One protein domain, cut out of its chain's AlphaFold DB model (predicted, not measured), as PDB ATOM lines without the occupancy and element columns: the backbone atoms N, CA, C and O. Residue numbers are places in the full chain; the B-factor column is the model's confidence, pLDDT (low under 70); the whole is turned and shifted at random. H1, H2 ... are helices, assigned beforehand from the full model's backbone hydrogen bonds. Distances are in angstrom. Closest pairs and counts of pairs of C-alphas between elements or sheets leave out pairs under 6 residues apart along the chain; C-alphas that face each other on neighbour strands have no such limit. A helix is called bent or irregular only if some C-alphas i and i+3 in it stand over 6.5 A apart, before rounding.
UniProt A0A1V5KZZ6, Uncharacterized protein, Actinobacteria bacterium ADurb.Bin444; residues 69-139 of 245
ATOM      1  N   LEU A  69     172.223 166.898 237.084       93.69
ATOM      2  CA  LEU A  69     172.979 166.018 237.991       93.69
ATOM      3  C   LEU A  69     174.084 165.225 237.284       93.69
ATOM      4  O   LEU A  69     174.686 164.336 237.886       93.69
ATOM      5  N   ARG A  70     174.335 165.489 235.996       91.81
ATOM      6  CA  ARG A  70     175.404 164.815 235.255       91.81
ATOM      7  C   ARG A  70     176.755 165.063 235.916       91.81
ATOM      8  O   ARG A  70     177.087 166.196 236.252       91.81
ATOM      9  N   ASN A  71     177.552 164.005 236.034       91.25
ATOM     10  CA  ASN A  71     178.924 164.120 236.504       91.25
ATOM     11  C   ASN A  71     179.749 164.923 235.485       91.25
ATOM     12  O   ASN A  71     179.956 164.466 234.360       91.25
ATOM     13  N   THR A  72     180.217 166.107 235.881       88.81
ATOM     14  CA  THR A  72     181.020 167.001 235.038       88.81
ATOM     15  C   THR A  72     182.365 166.392 234.651       88.81
ATOM     16  O   THR A  72     182.856 166.654 233.556       88.81
ATOM     17  N   ASP A  73     182.926 165.510 235.480       91.94
ATOM     18  CA  ASP A  73     184.219 164.869 235.210       91.94
ATOM     19  C   ASP A  73     184.142 163.813 234.099       91.94
ATOM     20  O   ASP A  73     185.157 163.443 233.515       91.94
ATOM     21  N   ALA A  74     182.935 163.345 233.765       91.31
ATOM     22  CA  ALA A  74     182.722 162.422 232.653       91.31
ATOM     23  C   ALA A  74     182.749 163.119 231.278       91.31
ATOM     24  O   ALA A  74     182.793 162.450 230.245       91.31
ATOM     25  N   PHE A  75     182.699 164.454 231.231       93.81
ATOM     26  CA  PHE A  75     182.772 165.193 229.974       93.81
ATOM     27  C   PHE A  75     184.226 165.327 229.515       93.81
ATOM     28  O   PHE A  75     185.124 165.574 230.313       93.81
ATOM     29  N   ARG A  76     184.453 165.285 228.193       95.38
ATOM     30  CA  ARG A  76     185.775 165.543 227.585       95.38
ATOM     31  C   ARG A  76     186.410 166.854 228.077       95.38
ATOM     32  O   ARG A  76     187.631 166.953 228.172       95.38
ATOM     33  N   HIS A  77     185.575 167.853 228.363       95.19
ATOM     34  CA  HIS A  77     185.964 169.144 228.919       95.19
ATOM     35  C   HIS A  77     185.072 169.453 230.133       95.19
ATOM     36  O   HIS A  77     183.981 169.989 229.934       95.19
ATOM     37  N   PRO A  78     185.501 169.117 231.368       94.19
ATOM     38  CA  PRO A  78     184.685 169.311 232.572       94.19
ATOM     39  C   PRO A  78     184.294 170.774 232.814       94.19
ATOM     40  O   PRO A  78     183.145 171.074 233.123       94.19
ATOM     41  N   ASP A  79     185.233 171.696 232.588       94.88
ATOM     42  CA  ASP A  79     184.978 173.138 232.539       94.88
ATOM     43  C   ASP A  79     185.036 173.618 231.084       94.88
ATOM     44  O   ASP A  79     186.074 174.056 230.570       94.88
ATOM     45  N   LEU A  80     183.903 173.475 230.390       94.25
ATOM     46  CA  LEU A  80     183.787 173.799 228.972       94.25
ATOM     47  C   LEU A  80     184.094 175.275 228.691       94.25
ATOM     48  O   LEU A  80     184.785 175.573 227.719       94.25
ATOM     49  N   LEU A  81     183.618 176.202 229.529       95.75
ATOM     50  CA  LEU A  81     183.778 177.640 229.286       95.75
ATOM     51  C   LEU A  81     185.240 178.073 229.413       95.75
ATOM     52  O   LEU A  81     185.747 178.801 228.550       95.75
ATOM     53  N   LYS A  82     185.945 177.582 230.437       97.31
ATOM     54  CA  LYS A  82     187.382 177.827 230.589       97.31
ATOM     55  C   LYS A  82     188.174 177.204 229.446       97.31
ATOM     56  O   LYS A  82     189.060 177.855 228.889       97.31
ATOM     57  N   TRP A  83     187.841 175.969 229.063       97.50
ATOM     58  CA  TRP A  83     188.525 175.281 227.972       97.50
ATOM     59  C   TRP A  83     188.334 176.005 226.632       97.50
ATOM     60  O   TRP A  83     189.324 176.286 225.954       97.50
ATOM     61  N   VAL A  84     187.099 176.383 226.283       97.56
ATOM     62  CA  VAL A  84     186.781 177.137 225.055       97.56
ATOM     63  C   VAL A  84     187.517 178.472 225.030       97.56
ATOM     64  O   VAL A  84     188.093 178.831 224.005       97.56
ATOM     65  N   SER A  85     187.556 179.187 226.157       97.56
ATOM     66  CA  SER A  85     188.266 180.467 226.256       97.56
ATOM     67  C   SER A  85     189.765 180.309 225.979       97.56
ATOM     68  O   SER A  85     190.331 181.086 225.211       97.56
ATOM     69  N   ALA A  86     190.395 179.265 226.526       98.00
ATOM     70  CA  ALA A  86     191.810 178.965 226.298       98.00
ATOM     71  C   ALA A  86     192.117 178.468 224.868       98.00
ATOM     72  O   ALA A  86     193.225 178.669 224.376       98.00
ATOM     73  N   HIS A  87     191.145 177.856 224.181       98.06
ATOM     74  CA  HIS A  87     191.319 177.243 222.853       98.06
ATOM     75  C   HIS A  87     190.579 177.989 221.732       98.06
ATOM     76  O   HIS A  87     190.395 177.456 220.634       98.06
ATOM     77  N   ARG A  88     190.171 179.241 221.969       97.75
ATOM     78  CA  ARG A  88     189.357 180.020 221.024       97.75
ATOM     79  C   ARG A  88     189.989 180.121 219.634       97.75
ATOM     80  O   ARG A  88     189.283 179.987 218.639       97.75
ATOM     81  N   GLY A  89     191.300 180.360 219.557       98.44
ATOM     82  CA  GLY A  89     192.032 180.486 218.289       98.44
ATOM     83  C   GLY A  89     191.902 179.237 217.407       98.44
ATOM     84  O   GLY A  89     191.365 179.345 216.305       98.44
ATOM     85  N   PRO A  90     192.312 178.052 217.899       98.19
ATOM     86  CA  PRO A  90     192.111 176.784 217.200       98.19
ATOM     87  C   PRO A  90     190.655 176.497 216.803       98.19
ATOM     88  O   PRO A  90     190.417 176.059 215.681       98.19
ATOM     89  N   LEU A  91     189.678 176.783 217.673       97.81
ATOM     90  CA  LEU A  91     188.254 176.568 217.369       97.81
ATOM     91  C   LEU A  91     187.779 177.430 216.192       97.81
ATOM     92  O   LEU A  91     187.153 176.927 215.261       97.81
ATOM     93  N   VAL A  92     188.120 178.721 216.198       97.94
ATOM     94  CA  VAL A  92     187.807 179.627 215.082       97.94
ATOM     95  C   VAL A  92     188.547 179.199 213.815       97.94
ATOM     96  O   VAL A  92     187.954 179.191 212.738       97.94
ATOM     97  N   GLY A  93     189.813 178.790 213.931       98.50
ATOM     98  CA  GLY A  93     190.594 178.261 212.813       98.50
ATOM     99  C   GLY A  93     189.945 177.033 212.169       98.50
ATOM    100  O   GLY A  93     189.852 176.967 210.944       98.50
ATOM    101  N   ALA A  94     189.423 176.104 212.971       97.88
ATOM    102  CA  ALA A  94     188.692 174.939 212.478       97.88
ATOM    103  C   ALA A  94     187.417 175.345 211.716       97.88
ATOM    104  O   ALA A  94     187.219 174.902 210.586       97.88
ATOM    105  N   LEU A  95     186.601 176.252 212.269       96.88
ATOM    106  CA  LEU A  95     185.390 176.754 211.599       96.88
ATOM    107  C   LEU A  95     185.705 177.443 210.261       96.88
ATOM    108  O   LEU A  95     185.061 177.171 209.248       96.88
ATOM    109  N   LEU A  96     186.728 178.302 210.236       98.00
ATOM    110  CA  LEU A  96     187.179 178.973 209.013       98.00
ATOM    111  C   LEU A  96     187.741 177.983 207.991       98.00
ATOM    112  O   LEU A  96     187.569 178.190 206.791       98.00
ATOM    113  N   THR A  97     188.375 176.901 208.445       98.38
ATOM    114  CA  THR A  97     188.876 175.835 207.567       98.38
ATOM    115  C   THR A  97     187.727 175.136 206.847       98.38
ATOM    116  O   THR A  97     187.801 174.970 205.631       98.38
ATOM    117  N   LEU A  98     186.632 174.812 207.549       97.81
ATOM    118  CA  LEU A  98     185.433 174.234 206.927       97.81
ATOM    119  C   LEU A  98     184.848 175.172 205.862       97.81
ATOM    120  O   LEU A  98     184.606 174.763 204.726       97.81
ATOM    121  N   ALA A  99     184.691 176.455 206.204       97.44
ATOM    122  CA  ALA A  99     184.178 177.460 205.277       97.44
ATOM    123  C   ALA A  99     185.091 177.642 204.051       97.44
ATOM    124  O   ALA A  99     184.623 177.720 202.912       97.44
ATOM    125  N   ARG A 100     186.411 177.679 204.269       98.12
ATOM    126  CA  ARG A 100     187.404 177.841 203.204       98.12
ATOM    127  C   ARG A 100     187.464 176.623 202.290       98.12
ATOM    128  O   ARG A 100     187.613 176.817 201.086       98.12
ATOM    129  N   ALA A 101     187.333 175.412 202.827       97.94
ATOM    130  CA  ALA A 101     187.305 174.183 202.041       97.94
ATOM    131  C   ALA A 101     186.129 174.181 201.051       97.94
ATOM    132  O   ALA A 101     186.344 173.983 199.858       97.94
ATOM    133  N   TRP A 102     184.917 174.512 201.511       97.56
ATOM    134  CA  TRP A 102     183.743 174.645 200.638       97.56
ATOM    135  C   TRP A 102     183.918 175.744 199.580       97.56
ATOM    136  O   TRP A 102     183.605 175.546 198.406       97.56
ATOM    137  N   PHE A 103     184.483 176.893 199.966       97.44
ATOM    138  CA  PHE A 103     184.792 177.958 199.012       97.44
ATOM    139  C   PHE A 103     185.788 177.492 197.941       97.44
ATOM    140  O   PHE A 103     185.591 177.761 196.758       97.44
ATOM    141  N   ALA A 104     186.866 176.812 198.344       98.06
ATOM    142  CA  ALA A 104     187.905 176.320 197.442       98.06
ATOM    143  C   ALA A 104     187.386 175.226 196.492       98.06
ATOM    144  O   ALA A 104     187.860 175.140 195.363       98.06
ATOM    145  N   ALA A 105     186.374 174.462 196.909       96.56
ATOM    146  CA  ALA A 105     185.653 173.505 196.070       96.56
ATOM    147  C   ALA A 105     184.701 174.164 195.046       96.56
ATOM    148  O   ALA A 105     183.992 173.464 194.329       96.56
ATOM    149  N   GLY A 106     184.660 175.500 194.969       96.75
ATOM    150  CA  GLY A 106     183.817 176.234 194.021       96.75
ATOM    151  C   GLY A 106     182.409 176.531 194.531       96.75
ATOM    152  O   GLY A 106     181.538 176.842 193.725       96.75
ATOM    153  N   LYS A 107     182.182 176.467 195.853       95.38
ATOM    154  CA  LYS A 107     180.871 176.690 196.486       95.38
ATOM    155  C   LYS A 107     179.768 175.803 195.885       95.38
ATOM    156  O   LYS A 107     178.746 176.333 195.438       95.38
ATOM    157  N   PRO A 108     179.958 174.471 195.832       92.44
ATOM    158  CA  PRO A 108     178.939 173.581 195.293       92.44
ATOM    159  C   PRO A 108     177.610 173.826 196.011       92.44
ATOM    160  O   PRO A 108     177.566 173.903 197.246       92.44
ATOM    161  N   ASN A 109     176.551 173.999 195.219       80.81
ATOM    162  CA  ASN A 109     175.209 174.193 195.745       80.81
ATOM    163  C   ASN A 109     174.711 172.880 196.349       80.81
ATOM    164  O   ASN A 109     174.999 171.798 195.835       80.81
ATOM    165  N   THR A 110     173.957 172.978 197.432       77.75
ATOM    166  CA  THR A 110     173.351 171.827 198.092       77.75
ATOM    167  C   THR A 110     171.843 171.928 197.996       77.75
ATOM    168  O   THR A 110     171.278 173.018 197.928       77.75
ATOM    169  N   ASN A 111     171.169 170.781 198.056       77.69
ATOM    170  CA  ASN A 111     169.720 170.724 198.245       77.69
ATOM    171  C   ASN A 111     169.360 171.036 199.710       77.69
ATOM    172  O   ASN A 111     168.579 170.318 200.331       77.69
ATOM    173  N   ALA A 112     169.992 172.062 200.292       80.25
ATOM    174  CA  ALA A 112     169.707 172.495 201.646       80.25
ATOM    175  C   ALA A 112     168.239 172.935 201.734       80.25
ATOM    176  O   ALA A 112     167.755 173.631 200.832       80.25
ATOM    177  N   PRO A 113     167.531 172.574 202.816       82.94
ATOM    178  CA  PRO A 113     166.175 173.041 203.036       82.94
ATOM    179  C   PRO A 113     166.063 174.568 202.955       82.94
ATOM    180  O   PRO A 113     166.939 175.322 203.401       82.94
ATOM    181  N   VAL A 114     164.959 175.031 202.370       79.56
ATOM    182  CA  VAL A 114     164.660 176.457 202.245       79.56
ATOM    183  C   VAL A 114     163.920 176.917 203.493       79.56
ATOM    184  O   VAL A 114     162.857 176.404 203.830       79.56
ATOM    185  N   ILE A 115     164.464 177.939 204.143       84.19
ATOM    186  CA  ILE A 115     163.796 178.683 205.209       84.19
ATOM    187  C   ILE A 115     163.394 180.065 204.674       84.19
ATOM    188  O   ILE A 115     164.132 180.699 203.907       84.19
ATOM    189  N   GLY A 116     162.196 180.523 205.034       77.75
ATOM    190  CA  GLY A 116     161.612 181.744 204.486       77.75
ATOM    191  C   GLY A 116     162.457 182.977 204.809       77.75
ATOM    192  O   GLY A 116     162.581 183.360 205.965       77.75
ATOM    193  N   GLY A 117     163.021 183.620 203.783       80.06
ATOM    194  CA  GLY A 117     163.835 184.830 203.945       80.06
ATOM    195  C   GLY A 117     165.303 184.598 204.321       80.06
ATOM    196  O   GLY A 117     166.029 185.578 204.437       80.06
ATOM    197  N   PHE A 118     165.767 183.346 204.453       87.75
ATOM    198  CA  PHE A 118     167.181 183.036 204.741       87.75
ATOM    199  C   PHE A 118     167.785 182.003 203.777       87.75
ATOM    200  O   PHE A 118     168.677 181.245 204.150       87.75
ATOM    201  N   SER A 119     167.319 181.960 202.526       86.06
ATOM    202  CA  SER A 119     167.777 180.975 201.532       86.06
ATOM    203  C   SER A 119     169.281 181.057 201.249       86.06
ATOM    204  O   SER A 119     169.939 180.029 201.146       86.06
ATOM    205  N   GLU A 120     169.853 182.264 201.176       88.62
ATOM    206  CA  GLU A 120     171.301 182.440 200.984       88.62
ATOM    207  C   GLU A 120     172.102 181.877 202.168       88.62
ATOM    208  O   GLU A 120     173.122 181.202 201.992       88.62
ATOM    209  N   TRP A 121     171.614 182.111 203.387       90.31
ATOM    210  CA  TRP A 121     172.219 181.575 204.599       90.31
ATOM    211  C   TRP A 121     172.122 180.047 204.639       90.31
ATOM    212  O   TRP A 121     173.136 179.394 204.890       90.31
ATOM    213  N   SER A 122     170.953 179.462 204.341       91.62
ATOM    214  CA  SER A 122     170.784 178.005 204.388       91.62
ATOM    215  C   SER A 122     171.612 177.298 203.317       91.62
ATOM    216  O   SER A 122     172.231 176.277 203.610       91.62
ATOM    217  N   GLN A 123     171.727 177.876 202.118       91.88
ATOM    218  CA  GLN A 123     172.628 177.384 201.070       91.88
ATOM    219  C   GLN A 123     174.095 177.462 201.493       91.88
ATOM    220  O   GLN A 123     174.843 176.506 201.302       91.88
ATOM    221  N   THR A 124     174.514 178.572 202.104       93.62
ATOM    222  CA  THR A 124     175.903 178.753 202.546       93.62
ATOM    223  C   THR A 124     176.265 177.773 203.659       93.62
ATOM    224  O   THR A 124     177.236 177.028 203.539       93.62
ATOM    225  N   VAL A 125     175.481 177.733 204.741       94.06
ATOM    226  CA  VAL A 125     175.752 176.852 205.887       94.06
ATOM    227  C   VAL A 125     175.576 175.384 205.498       94.06
ATOM    228  O   VAL A 125     176.453 174.570 205.788       94.06
ATOM    229  N   GLY A 126     174.506 175.046 204.775       94.00
ATOM    230  CA  GLY A 126     174.266 173.692 204.277       94.00
ATOM    231  C   GLY A 126     175.345 173.226 203.298       94.00
ATOM    232  O   GLY A 126     175.774 172.075 203.361       94.00
ATOM    233  N   GLY A 127     175.841 174.124 202.444       94.62
ATOM    234  CA  GLY A 127     177.000 173.916 201.574       94.62
ATOM    235  C   GLY A 127     178.265 173.553 202.343       94.62
ATOM    236  O   GLY A 127     178.885 172.525 202.066       94.62
ATOM    237  N   ILE A 128     178.610 174.360 203.350       96.56
ATOM    238  CA  ILE A 128     179.784 174.135 204.204       96.56
ATOM    239  C   ILE A 128     179.694 172.784 204.918       96.56
ATOM    240  O   ILE A 128     180.648 172.008 204.880       96.56
ATOM    241  N   LEU A 129     178.553 172.489 205.547       95.31
ATOM    242  CA  LEU A 129     178.354 171.252 206.303       95.31
ATOM    243  C   LEU A 129     178.377 170.018 205.397       95.31
ATOM    244  O   LEU A 129     179.083 169.058 205.693       95.31
ATOM    245  N   THR A 130     177.697 170.070 204.252       94.25
ATOM    246  CA  THR A 130     177.683 168.962 203.285       94.25
ATOM    247  C   THR A 130     179.077 168.692 202.729       94.25
ATOM    248  O   THR A 130     179.503 167.541 202.667       94.25
ATOM    249  N   ASN A 131     179.829 169.741 202.377       95.31
ATOM    250  CA  ASN A 131     181.213 169.608 201.919       95.31
ATOM    251  C   ASN A 131     182.133 169.027 203.005       95.31
ATOM    252  O   ASN A 131     183.102 168.343 202.694       95.31
ATOM    253  N   ALA A 132     181.828 169.285 204.276       95.56
ATOM    254  CA  ALA A 132     182.508 168.681 205.417       95.56
ATOM    255  C   ALA A 132     182.037 167.244 205.730       95.56
ATOM    256  O   ALA A 132     182.531 166.647 206.683       95.56
ATOM    257  N   GLY A 133     181.092 166.688 204.961       94.25
ATOM    258  CA  GLY A 133     180.528 165.357 205.193       94.25
ATOM    259  C   GLY A 133     179.571 165.285 206.387       94.25
ATOM    260  O   GLY A 133     179.378 164.206 206.938       94.25
ATOM    261  N   ILE A 134     178.992 166.415 206.806       93.44
ATOM    262  CA  ILE A 134     178.057 166.507 207.933       93.44
ATOM    263  C   ILE A 134     176.620 166.557 207.382       93.44
ATOM    264  O   ILE A 134     176.213 167.592 206.843       93.44
ATOM    265  N   PRO A 135     175.842 165.464 207.491       89.38
ATOM    266  CA  PRO A 135     174.466 165.413 207.004       89.38
ATOM    267  C   PRO A 135     173.474 166.015 208.016       89.38
ATOM    268  O   PRO A 135     173.832 166.370 209.136       89.38
ATOM    269  N   GLY A 136     172.196 166.091 207.629       88.75
ATOM    270  CA  GLY A 136     171.090 166.384 208.552       88.75
ATOM    271  C   GLY A 136     170.853 167.864 208.866       88.75
ATOM    272  O   GLY A 136     169.985 168.179 209.677       88.75
ATOM    273  N   PHE A 137     171.580 168.787 208.223       92.56
ATOM    274  CA  PHE A 137     171.336 170.222 208.381       92.56
ATOM    275  C   PHE A 137     169.882 170.572 208.040       92.56
ATOM    276  O   PHE A 137     169.434 170.327 206.919       92.56
ATOM    277  N   LEU A 138     169.164 171.147 209.013       92.50
ATOM    278  CA  LEU A 138     167.746 171.513 208.908       92.50
ATOM    279  C   LEU A 138     166.806 170.332 208.589       92.50
ATOM    280  O   LEU A 138     165.692 170.544 208.112       92.50
ATOM    281  N   GLY A 139     167.227 169.095 208.874       90.62
ATOM    282  CA  GLY A 139     166.426 167.892 208.619       90.62
ATOM    283  C   GLY A 139     165.122 167.822 209.424       90.62
ATOM    284  O   GLY A 139     164.196 167.142 209.006       90.62
TER     285      GLY A 139
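What this domain is: This is residues 69 to 139 of the 245 residues of an uncharacterized protein of Actinobacteria bacterium ADurb.Bin444 (UniProt A0A1V5KZZ6). One long helix, H2, forms the base of an open, U-shaped frame: at its first end the short helix H1 makes a corner with it and leads back to the stretch from residue 69 to 79, which forms one side, and near its other end H3 is set crosswise on it and, with the long link before it, forms the other side. The space between the two sides is empty, and residues 73 to 79 and 81 to 94 stand free. The printed part has 71 residues with three named helices, in the order H1, H2, H3, and no named strand; the class is all helix. The whole is loose, with a radius of gyration of the C-alphas of 15.9 A and spans of 41 by 28 by 22 A.

Where its parts are: The longest helix, H2, holds residues 88 to 104 and measures 23.9 A from first to last C-alpha; its C-alpha 88 is at (189.357, 180.020, 221.024) and its C-alpha 104 is at (187.905, 176.320, 197.442). H1 holds residues 80 to 86 and measures 9.9 A; its C-alpha 80 is at (183.787, 173.799, 228.972). H3 holds residues 119 to 131 and measures 17.6 A, ending with C-alpha 131 at (181.213, 169.608, 201.919). None of the three helices is bent.

How they stand to each other: H2 and H3 touch, and their closest C-alphas, those of Trp 102 and Ile 128, are 5.4 A apart. H2 touches H3 with residues 98 to 102 alone, and H3 touches H2 with residues 127 to 131 alone. Their lines stand at 82 degrees, about perpendicular. H1 and H2 are close but not clearly touching: their closest C-alphas, those of Val 84 and Leu 91, are 7.8 A apart. Their lines stand at 83 degrees, also about perpendicular. H1 and H3 are apart. In H1, H2 and H3, every pair of O i and N i+4 is within hydrogen-bond range.

The domain as a whole: The two C-alphas farthest apart, those of Leu 69 and Gly 106, are 46.4 A from each other, and the first and last printed C-alphas, of Leu 69 and Gly 139, are 30.2 A apart. The printed part, residues 69 to 139 of a chain of 245, has no cut. The link from H1 to H2 is tight, with 1 residue. The link from H2 to H3 is long, with 14 residues, 105 to 118, whose C-alphas lie 14 to 21 A from the mean of the C-alphas. The mean pLDDT of the printed part is 92.9, and no printed residue is under 70.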